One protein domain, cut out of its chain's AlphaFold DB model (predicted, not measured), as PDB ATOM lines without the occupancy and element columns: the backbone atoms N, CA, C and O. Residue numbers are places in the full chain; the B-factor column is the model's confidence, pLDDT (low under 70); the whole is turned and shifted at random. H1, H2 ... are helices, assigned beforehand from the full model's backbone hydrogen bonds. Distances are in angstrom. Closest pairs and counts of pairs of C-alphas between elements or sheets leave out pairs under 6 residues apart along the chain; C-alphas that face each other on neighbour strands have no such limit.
ATOM      1  N   VAL A   2     -20.767 -48.514 -23.498       63.03
ATOM      2  CA  VAL A   2     -22.028 -47.949 -22.951       63.03
ATOM      3  C   VAL A   2     -22.459 -48.604 -21.630       63.03
ATOM      4  O   VAL A   2     -22.766 -47.902 -20.670       63.03
ATOM      5  N   ILE A   3     -22.392 -49.937 -21.544       72.94
ATOM      6  CA  ILE A   3     -22.772 -50.710 -20.345       72.94
ATOM      7  C   ILE A   3     -21.940 -50.285 -19.127       72.94
ATOM      8  O   ILE A   3     -22.484 -49.969 -18.074       72.94
ATOM      9  N   ARG A   4     -20.618 -50.173 -19.298       80.94
ATOM     10  CA  ARG A   4     -19.692 -49.753 -18.238       80.94
ATOM     11  C   ARG A   4     -19.993 -48.350 -17.715       80.94
ATOM     12  O   ARG A   4     -20.015 -48.143 -16.508       80.94
ATOM     13  N   ARG A   5     -20.284 -47.389 -18.600       85.19
ATOM     14  CA  ARG A   5     -20.679 -46.037 -18.171       85.19
ATOM     15  C   ARG A   5     -21.977 -46.061 -17.375       85.19
ATOM     16  O   ARG A   5     -22.053 -45.374 -16.366       85.19
ATOM     17  N   ARG A   6     -22.962 -46.854 -17.801       88.69
ATOM     18  CA  ARG A   6     -24.243 -46.981 -17.098       88.69
ATOM     19  C   ARG A   6     -24.067 -47.559 -15.692       88.69
ATOM     20  O   ARG A   6     -24.652 -47.029 -14.757       88.69
ATOM     21  N   VAL A   7     -23.199 -48.561 -15.527       91.19
ATOM     22  CA  VAL A   7     -22.848 -49.119 -14.208       91.19
ATOM     23  C   VAL A   7     -22.202 -48.063 -13.309       91.19
ATOM     24  O   VAL A   7     -22.611 -47.894 -12.163       91.19
ATOM     25  N   ILE A   8     -21.217 -47.319 -13.820       93.12
ATOM     26  CA  ILE A   8     -20.551 -46.263 -13.041       93.12
ATOM     27  C   ILE A   8     -21.541 -45.135 -12.711       93.12
ATOM     28  O   ILE A   8     -21.566 -44.668 -11.579       93.12
ATOM     29  N   ALA A   9     -22.379 -44.721 -13.665       93.44
ATOM     30  CA  ALA A   9     -23.419 -43.717 -13.451       93.44
ATOM     31  C   ALA A   9     -24.415 -44.145 -12.364       93.44
ATOM     32  O   ALA A   9     -24.774 -43.319 -11.534       93.44
ATOM     33  N   GLY A  10     -24.807 -45.424 -12.331       94.44
ATOM     34  CA  GLY A  10     -25.650 -45.978 -11.270       94.44
ATOM     35  C   GLY A  10     -25.001 -45.832  -9.894       94.44
ATOM     36  O   GLY A  10     -25.582 -45.219  -9.012       94.44
ATOM     37  N   LYS A  11     -23.737 -46.253  -9.753       95.81
ATOM     38  CA  LYS A  11     -22.983 -46.093  -8.496       95.81
ATOM     39  C   LYS A  11     -22.834 -44.630  -8.062       95.81
ATOM     40  O   LYS A  11     -22.854 -44.334  -6.874       95.81
ATOM     41  N   LEU A  12     -22.643 -43.713  -9.013       96.50
ATOM     42  CA  LEU A  12     -22.597 -42.276  -8.725       96.50
ATOM     43  C   LEU A  12     -23.959 -41.761  -8.245       96.50
ATOM     44  O   LEU A  12     -24.015 -40.990  -7.295       96.50
ATOM     45  N   LEU A  13     -25.053 -42.205  -8.865       96.50
ATOM     46  CA  LEU A  13     -26.399 -41.864  -8.415       96.50
ATOM     47  C   LEU A  13     -26.662 -42.392  -6.997       96.50
ATOM     48  O   LEU A  13     -27.163 -41.636  -6.171       96.50
ATOM     49  N   ASP A  14     -26.241 -43.622  -6.685       96.31
ATOM     50  CA  ASP A  14     -26.359 -44.198  -5.338       96.31
ATOM     51  C   ASP A  14     -25.605 -43.360  -4.292       96.31
ATOM     52  O   ASP A  14     -26.146 -43.062  -3.228       96.31
ATOM     53  N   ILE A  15     -24.379 -42.918  -4.608       95.81
ATOM     54  CA  ILE A  15     -23.608 -41.998  -3.753       95.81
ATOM     55  C   ILE A  15     -24.391 -40.709  -3.509       95.81
ATOM     56  O   ILE A  15     -24.459 -40.238  -2.375       95.81
ATOM     57  N   ILE A  25     -25.629 -29.330  -3.086       97.12
ATOM     58  CA  ILE A  25     -25.866 -29.324  -4.529       97.12
ATOM     59  C   ILE A  25     -26.811 -28.159  -4.856       97.12
ATOM     60  O   ILE A  25     -27.903 -28.075  -4.293       97.12
ATOM     61  N   PRO A  26     -26.463 -27.271  -5.807       97.88
ATOM     62  CA  PRO A  26     -27.368 -26.214  -6.233       97.88
ATOM     63  C   PRO A  26     -28.711 -26.798  -6.685       97.88
ATOM     64  O   PRO A  26     -28.738 -27.707  -7.516       97.88
ATOM     65  N   ARG A  27     -29.833 -26.244  -6.208       96.88
ATOM     66  CA  ARG A  27     -31.183 -26.762  -6.512       96.88
ATOM     67  C   ARG A  27     -31.426 -26.995  -8.006       96.88
ATOM     68  O   ARG A  27     -31.940 -28.038  -8.382       96.88
ATOM     69  N   ALA A  28     -31.004 -26.061  -8.861       97.75
ATOM     70  CA  ALA A  28     -31.132 -26.195 -10.315       97.75
ATOM     71  C   ALA A  28     -30.369 -27.411 -10.877       97.75
ATOM     72  O   ALA A  28     -30.830 -28.054 -11.815       97.75
ATOM     73  N   MET A  29     -29.218 -27.754 -10.291       97.94
ATOM     74  CA  MET A  29     -28.465 -28.957 -10.648       97.94
ATOM     75  C   MET A  29     -29.199 -30.220 -10.195       97.94
ATOM     76  O   MET A  29     -29.304 -31.154 -10.984       97.94
ATOM     77  N   GLY A  30     -29.735 -30.235  -8.970       96.75
ATOM     78  CA  GLY A  30     -30.537 -31.352  -8.458       96.75
ATOM     79  C   GLY A  30     -31.764 -31.634  -9.330       96.75
ATOM     80  O   GLY A  30     -31.956 -32.765  -9.770       96.75
ATOM     81  N   TRP A  31     -32.528 -30.592  -9.677       97.88
ATOM     82  CA  TRP A  31     -33.673 -30.711 -10.585       97.88
ATOM     83  C   TRP A  31     -33.280 -31.226 -11.965       97.88
ATOM     84  O   TRP A  31     -33.942 -32.109 -12.498       97.88
ATOM     85  N   ARG A  32     -32.167 -30.737 -12.517       98.12
ATOM     86  CA  ARG A  32     -31.668 -31.215 -13.808       98.12
ATOM     87  C   ARG A  32     -31.263 -32.693 -13.770       98.12
ATOM     88  O   ARG A  32     -31.502 -33.402 -14.735       98.12
ATOM     89  N   ILE A  33     -30.666 -33.170 -12.676       97.25
ATOM     90  CA  ILE A  33     -30.347 -34.599 -12.504       97.25
ATOM     91  C   ILE A  33     -31.632 -35.433 -12.465       97.25
ATOM     92  O   ILE A  33     -31.694 -36.472 -13.121       97.25
ATOM     93  N   ALA A  34     -32.649 -34.975 -11.730       96.62
ATOM     94  CA  ALA A  34     -33.936 -35.658 -11.633       96.62
ATOM     95  C   ALA A  34     -34.658 -35.735 -12.990       96.62
ATOM     96  O   ALA A  34     -35.110 -36.811 -13.374       96.62
ATOM     97  N   ASP A  35     -34.696 -34.633 -13.741       98.06
ATOM     98  CA  ASP A  35     -35.278 -34.571 -15.087       98.06
ATOM     99  C   ASP A  35     -34.581 -35.549 -16.047       98.06
ATOM    100  O   ASP A  35     -35.215 -36.431 -16.623       98.06
ATOM    101  N   MET A  36     -33.244 -35.506 -16.109       97.44
ATOM    102  CA  MET A  36     -32.464 -36.430 -16.940       97.44
ATOM    103  C   MET A  36     -32.640 -37.900 -16.531       97.44
ATOM    104  O   MET A  36     -32.520 -38.793 -17.370       97.44
ATOM    105  N   TYR A  37     -32.879 -38.187 -15.246       95.94
ATOM    106  CA  TYR A  37     -33.186 -39.546 -14.793       95.94
ATOM    107  C   TYR A  37     -34.528 -40.019 -15.353       95.94
ATOM    108  O   TYR A  37     -34.605 -41.119 -15.905       95.94
ATOM    109  N   GLN A  38     -35.558 -39.176 -15.255       96.50
ATOM    110  CA  GLN A  38     -36.916 -39.474 -15.713       96.50
ATOM    111  C   GLN A  38     -36.996 -39.650 -17.234       96.50
ATOM    112  O   GLN A  38     -37.706 -40.536 -17.706       96.50
ATOM    113  N   THR A  39     -36.234 -38.869 -18.002       96.56
ATOM    114  CA  THR A  39     -36.183 -38.964 -19.472       96.56
ATOM    115  C   THR A  39     -35.227 -40.046 -19.985       96.56
ATOM    116  O   THR A  39     -35.185 -40.332 -21.180       96.56
ATOM    117  N   GLY A  40     -34.443 -40.673 -19.100       94.31
ATOM    118  CA  GLY A  40     -33.436 -41.677 -19.457       94.31
ATOM    119  C   GLY A  40     -32.124 -41.100 -20.009       94.31
ATOM    120  O   GLY A  40     -31.187 -41.855 -20.284       94.31
ATOM    121  N   GLU A  41     -32.003 -39.778 -20.121       95.00
ATOM    122  CA  GLU A  41     -30.799 -39.088 -20.601       95.00
ATOM    123  C   GLU A  41     -29.629 -39.133 -19.610       95.00
ATOM    124  O   GLU A  41     -28.469 -38.936 -19.995       95.00
ATOM    125  N   LEU A  42     -29.897 -39.438 -18.335       94.69
ATOM    126  CA  LEU A  42     -28.881 -39.495 -17.281       94.69
ATOM    127  C   LEU A  42     -27.747 -40.480 -17.610       94.69
ATOM    128  O   LEU A  42     -26.597 -40.280 -17.216       94.69
ATOM    129  N   TRP A  43     -28.051 -41.530 -18.374       92.94
ATOM    130  CA  TRP A  43     -27.096 -42.568 -18.775       92.94
ATOM    131  C   TRP A  43     -26.173 -42.139 -19.930       92.94
ATOM    132  O   TRP A  43     -25.211 -42.842 -20.262       92.94
ATOM    133  N   GLY A  44     -26.456 -40.989 -20.545       92.06
ATOM    134  CA  GLY A  44     -25.657 -40.377 -21.598       92.06
ATOM    135  C   GLY A  44     -24.360 -39.736 -21.095       92.06
ATOM    136  O   GLY A  44     -24.017 -39.762 -19.913       92.06
ATOM    137  N   VAL A  45     -23.597 -39.143 -22.020       93.69
ATOM    138  CA  VAL A  45     -22.345 -38.427 -21.696       93.69
ATOM    139  C   VAL A  45     -22.615 -37.248 -20.761       93.69
ATOM    140  O   VAL A  45     -21.897 -37.070 -19.778       93.69
ATOM    141  N   GLU A  46     -23.640 -36.451 -21.062       95.25
ATOM    142  CA  GLU A  46     -23.943 -35.235 -20.308       95.25
ATOM    143  C   GLU A  46     -24.495 -35.549 -18.917       95.25
ATOM    144  O   GLU A  46     -24.037 -34.965 -17.935       95.25
ATOM    145  N   GLY A  47     -25.372 -36.551 -18.806       95.81
ATOM    146  CA  GLY A  47     -25.863 -37.032 -17.515       95.81
ATOM    147  C   GLY A  47     -24.733 -37.558 -16.630       95.81
ATOM    148  O   GLY A  47     -24.629 -37.188 -15.462       95.81
ATOM    149  N   PHE A  48     -23.796 -38.313 -17.210       95.38
ATOM    150  CA  PHE A  48     -22.604 -38.776 -16.500       95.38
ATOM    151  C   PHE A  48     -21.718 -37.624 -16.001       95.38
ATOM    152  O   PHE A  48     -21.263 -37.642 -14.855       95.38
ATOM    153  N   LYS A  49     -21.457 -36.611 -16.840       96.69
ATOM    154  CA  LYS A  49     -20.682 -35.424 -16.438       96.69
ATOM    155  C   LYS A  49     -21.367 -34.681 -15.292       96.69
ATOM    156  O   LYS A  49     -20.687 -34.259 -14.355       96.69
ATOM    157  N   LEU A  50     -22.691 -34.543 -15.362       97.81
ATOM    158  CA  LEU A  50     -23.492 -33.869 -14.346       97.81
ATOM    159  C   LEU A  50     -23.455 -34.624 -13.011       97.81
ATOM    160  O   LEU A  50     -23.128 -34.018 -11.992       97.81
ATOM    161  N   LEU A  51     -23.679 -35.943 -13.029       97.00
ATOM    162  CA  LEU A  51     -23.563 -36.809 -11.850       97.00
ATOM    163  C   LEU A  51     -22.178 -36.722 -11.224       97.00
ATOM    164  O   LEU A  51     -22.063 -36.484 -10.026       97.00
ATOM    165  N   LYS A  52     -21.118 -36.856 -12.031       97.38
ATOM    166  CA  LYS A  52     -19.742 -36.737 -11.542       97.38
ATOM    167  C   LYS A  52     -19.525 -35.395 -10.846       97.38
ATOM    168  O   LYS A  52     -18.944 -35.367  -9.767       97.38
ATOM    169  N   LYS A  53     -19.972 -34.292 -11.453       98.19
ATOM    170  CA  LYS A  53     -19.828 -32.955 -10.866       98.19
ATOM    171  C   LYS A  53     -20.550 -32.865  -9.524       98.19
ATOM    172  O   LYS A  53     -19.934 -32.426  -8.562       98.19
ATOM    173  N   ALA A  54     -21.800 -33.314  -9.454       98.06
ATOM    174  CA  ALA A  54     -22.584 -33.282  -8.225       98.06
ATOM    175  C   ALA A  54     -21.957 -34.156  -7.124       98.06
ATOM    176  O   ALA A  54     -21.758 -33.681  -6.011       98.06
ATOM    177  N   CYS A  55     -21.529 -35.379  -7.449       97.81
ATOM    178  CA  CYS A  55     -20.887 -36.280  -6.487       97.81
ATOM    179  C   CYS A  55     -19.552 -35.721  -5.970       97.81
ATOM    180  O   CYS A  55     -19.279 -35.805  -4.777       97.81
ATOM    181  N   MET A  56     -18.747 -35.073  -6.823       97.81
ATOM    182  CA  MET A  56     -17.507 -34.411  -6.392       97.81
ATOM    183  C   MET A  56     -17.740 -33.259  -5.400       97.81
ATOM    184  O   MET A  56     -16.816 -32.908  -4.673       97.81
ATOM    185  N   MET A  57     -18.935 -32.662  -5.368       97.50
ATOM    186  CA  MET A  57     -19.268 -31.596  -4.414       97.50
ATOM    187  C   MET A  57     -19.618 -32.134  -3.024       97.50
ATOM    188  O   MET A  57     -19.397 -31.439  -2.035       97.50
ATOM    189  N   VAL A  58     -20.179 -33.344  -2.949       97.44
ATOM    190  CA  VAL A  58     -20.760 -33.884  -1.708       97.44
ATOM    191  C   VAL A  58     -19.962 -35.043  -1.119       97.44
ATOM    192  O   VAL A  58     -19.863 -35.164   0.095       97.44
ATOM    193  N   GLU A  59     -19.356 -35.875  -1.965       97.06
ATOM    194  CA  GLU A  59     -18.668 -37.118  -1.595       97.06
ATOM    195  C   GLU A  59     -17.443 -37.352  -2.512       97.06
ATOM    196  O   GLU A  59     -17.398 -38.341  -3.261       97.06
ATOM    197  N   PRO A  60     -16.440 -36.452  -2.529       96.88
ATOM    198  CA  PRO A  60     -15.325 -36.514  -3.479       96.88
ATOM    199  C   PRO A  60     -14.530 -37.825  -3.397       96.88
ATOM    200  O   PRO A  60     -14.222 -38.414  -4.435       96.88
ATOM    201  N   ASP A  61     -14.268 -38.342  -2.196       96.50
ATOM    202  CA  ASP A  61     -13.457 -39.554  -2.014       96.50
ATOM    203  C   ASP A  61     -14.160 -40.807  -2.554       96.50
ATOM    204  O   ASP A  61     -13.582 -41.573  -3.333       96.50
ATOM    205  N   LYS A  62     -15.450 -40.979  -2.227       95.19
ATOM    206  CA  LYS A  62     -16.275 -42.077  -2.760       95.19
ATOM    207  C   LYS A  62     -16.420 -41.970  -4.277       95.19
ATOM    208  O   LYS A  62     -16.352 -42.980  -4.978       95.19
ATOM    209  N   THR A  63     -16.553 -40.747  -4.792       96.31
ATOM    210  CA  THR A  63     -16.616 -40.477  -6.233       96.31
ATOM    211  C   THR A  63     -15.339 -40.933  -6.931       96.31
ATOM    212  O   THR A  63     -15.400 -41.678  -7.910       96.31
ATOM    213  N   VAL A  64     -14.168 -40.544  -6.419       96.25
ATOM    214  CA  VAL A  64     -12.869 -40.950  -6.977       96.25
ATOM    215  C   VAL A  64     -12.696 -42.468  -6.918       96.25
ATOM    216  O   VAL A  64     -12.255 -43.061  -7.904       96.25
ATOM    217  N   MET A  65     -13.088 -43.111  -5.816       94.44
ATOM    218  CA  MET A  65     -13.036 -44.568  -5.669       94.44
ATOM    219  C   MET A  65     -13.888 -45.290  -6.724       94.44
ATOM    220  O   MET A  65     -13.404 -46.214  -7.382       94.44
ATOM    221  N   VAL A  66     -15.131 -44.849  -6.949       93.81
ATOM    222  CA  VAL A  66     -16.014 -45.409  -7.990       93.81
ATOM    223  C   VAL A  66     -15.437 -45.203  -9.391       93.81
ATOM    224  O   VAL A  66     -15.479 -46.112 -10.220       93.81
ATOM    225  N   LEU A  67     -14.854 -44.035  -9.667       92.19
ATOM    226  CA  LEU A  67     -14.245 -43.751 -10.968       92.19
ATOM    227  C   LEU A  67     -12.972 -44.576 -11.223       92.19
ATOM    228  O   LEU A  67     -12.725 -44.946 -12.370       92.19
ATOM    229  N   ARG A  68     -12.176 -44.863 -10.183       88.81
ATOM    230  CA  ARG A  68     -10.961 -45.696 -10.265       88.81
ATOM    231  C   ARG A  68     -11.286 -47.176 -10.417       88.81
ATOM    232  O   ARG A  68     -10.830 -47.790 -11.367       88.81
TER     233      ARG A  68
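AT A GLANCE: This is residues 2 to 15 and 25 to 68 of the 73 residues of an uncharacterized protein of archaeon HR01 (UniProt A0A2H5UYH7). Four helices make a small compact body: H1, H3 and H4 have their centres in a triangle, with H1 side by side with both H3 and H4, and H2 packs on H3 on the side away from H4. H2 and H3 form one helical hairpin, and the chain then folds back again into the shorter H4. The printed part has 58 residues with four named helices, in the order H1, H2, H3, H4, and no named strand, and its class is all helix. It is compact, with a radius of gyration of the C-alphas of 10.5 A, and its C-alphas span 27 by 27 by 15 A.

HOW THE PARTS SIT: H1, residues 2 to 15, touches H3, residues 45 to 58; the closest C-alphas are those of Ala 9 and Phe 48, 5.9 A apart. These two run the same way at a shallow tilt of 26 degrees. H1 also touches H4, residues 60 to 68, with the C-alphas of Leu 12 and Thr 63 closest at 6.7 A. H1 and H4 run opposite ways at a shallow tilt of 20 degrees. H2, residues 27 to 38, touches H3, the closest C-alphas being those of Met 36 and Gly 47 at 6.7 A. This helical hairpin has a steep tilt of 43 degrees, and its helices run opposite ways. H3 and H4, also a helical hairpin, only just touch, with 3 pairs of C-alphas within 8 A, and H3 does so with residues 52 to 56 alone. Their closest C-alphas are those of Cys 55 and Thr 63, 6.0 A apart, and they run opposite ways at a steep tilt of 39 degrees. H3 is the hub, touching three other helices. The helix packing is part aligned and part crossed: of 4 touching pairs, 2 are at a shallow tilt. H2 is apart from H1 and from H4. In H1, H2, H3 and H4 every O i to N i+4 pair is within hydrogen-bond range.

IN THESE COORDINATES: H1 begins at C-alpha 2, (-22.028, -47.949, -22.951), and measures 20.2 A from first to last C-alpha. H2, from Arg 27 to Gln 38, measures 16.7 A. H3 begins at C-alpha 45, (-22.345, -38.427, -21.696), and measures 20.6 A. H4, from Pro 60 to Arg 68, measures 12.2 A and ends at C-alpha 68, (-10.961, -45.696, -10.265).

THE WHOLE: The two C-alphas farthest apart are those of Ile 3 and Arg 27, at 28.9 A. Residues 16 to 24 are cut out, and C-alphas 15 and 25 are 12.9 A apart across the cut. Of the links printed whole, H2 to H3 is short, with 6 residues, and H3 to H4 is tight, with 1 residue. The mean pLDDT of the printed part is 94.4, and residue 2 is under 70.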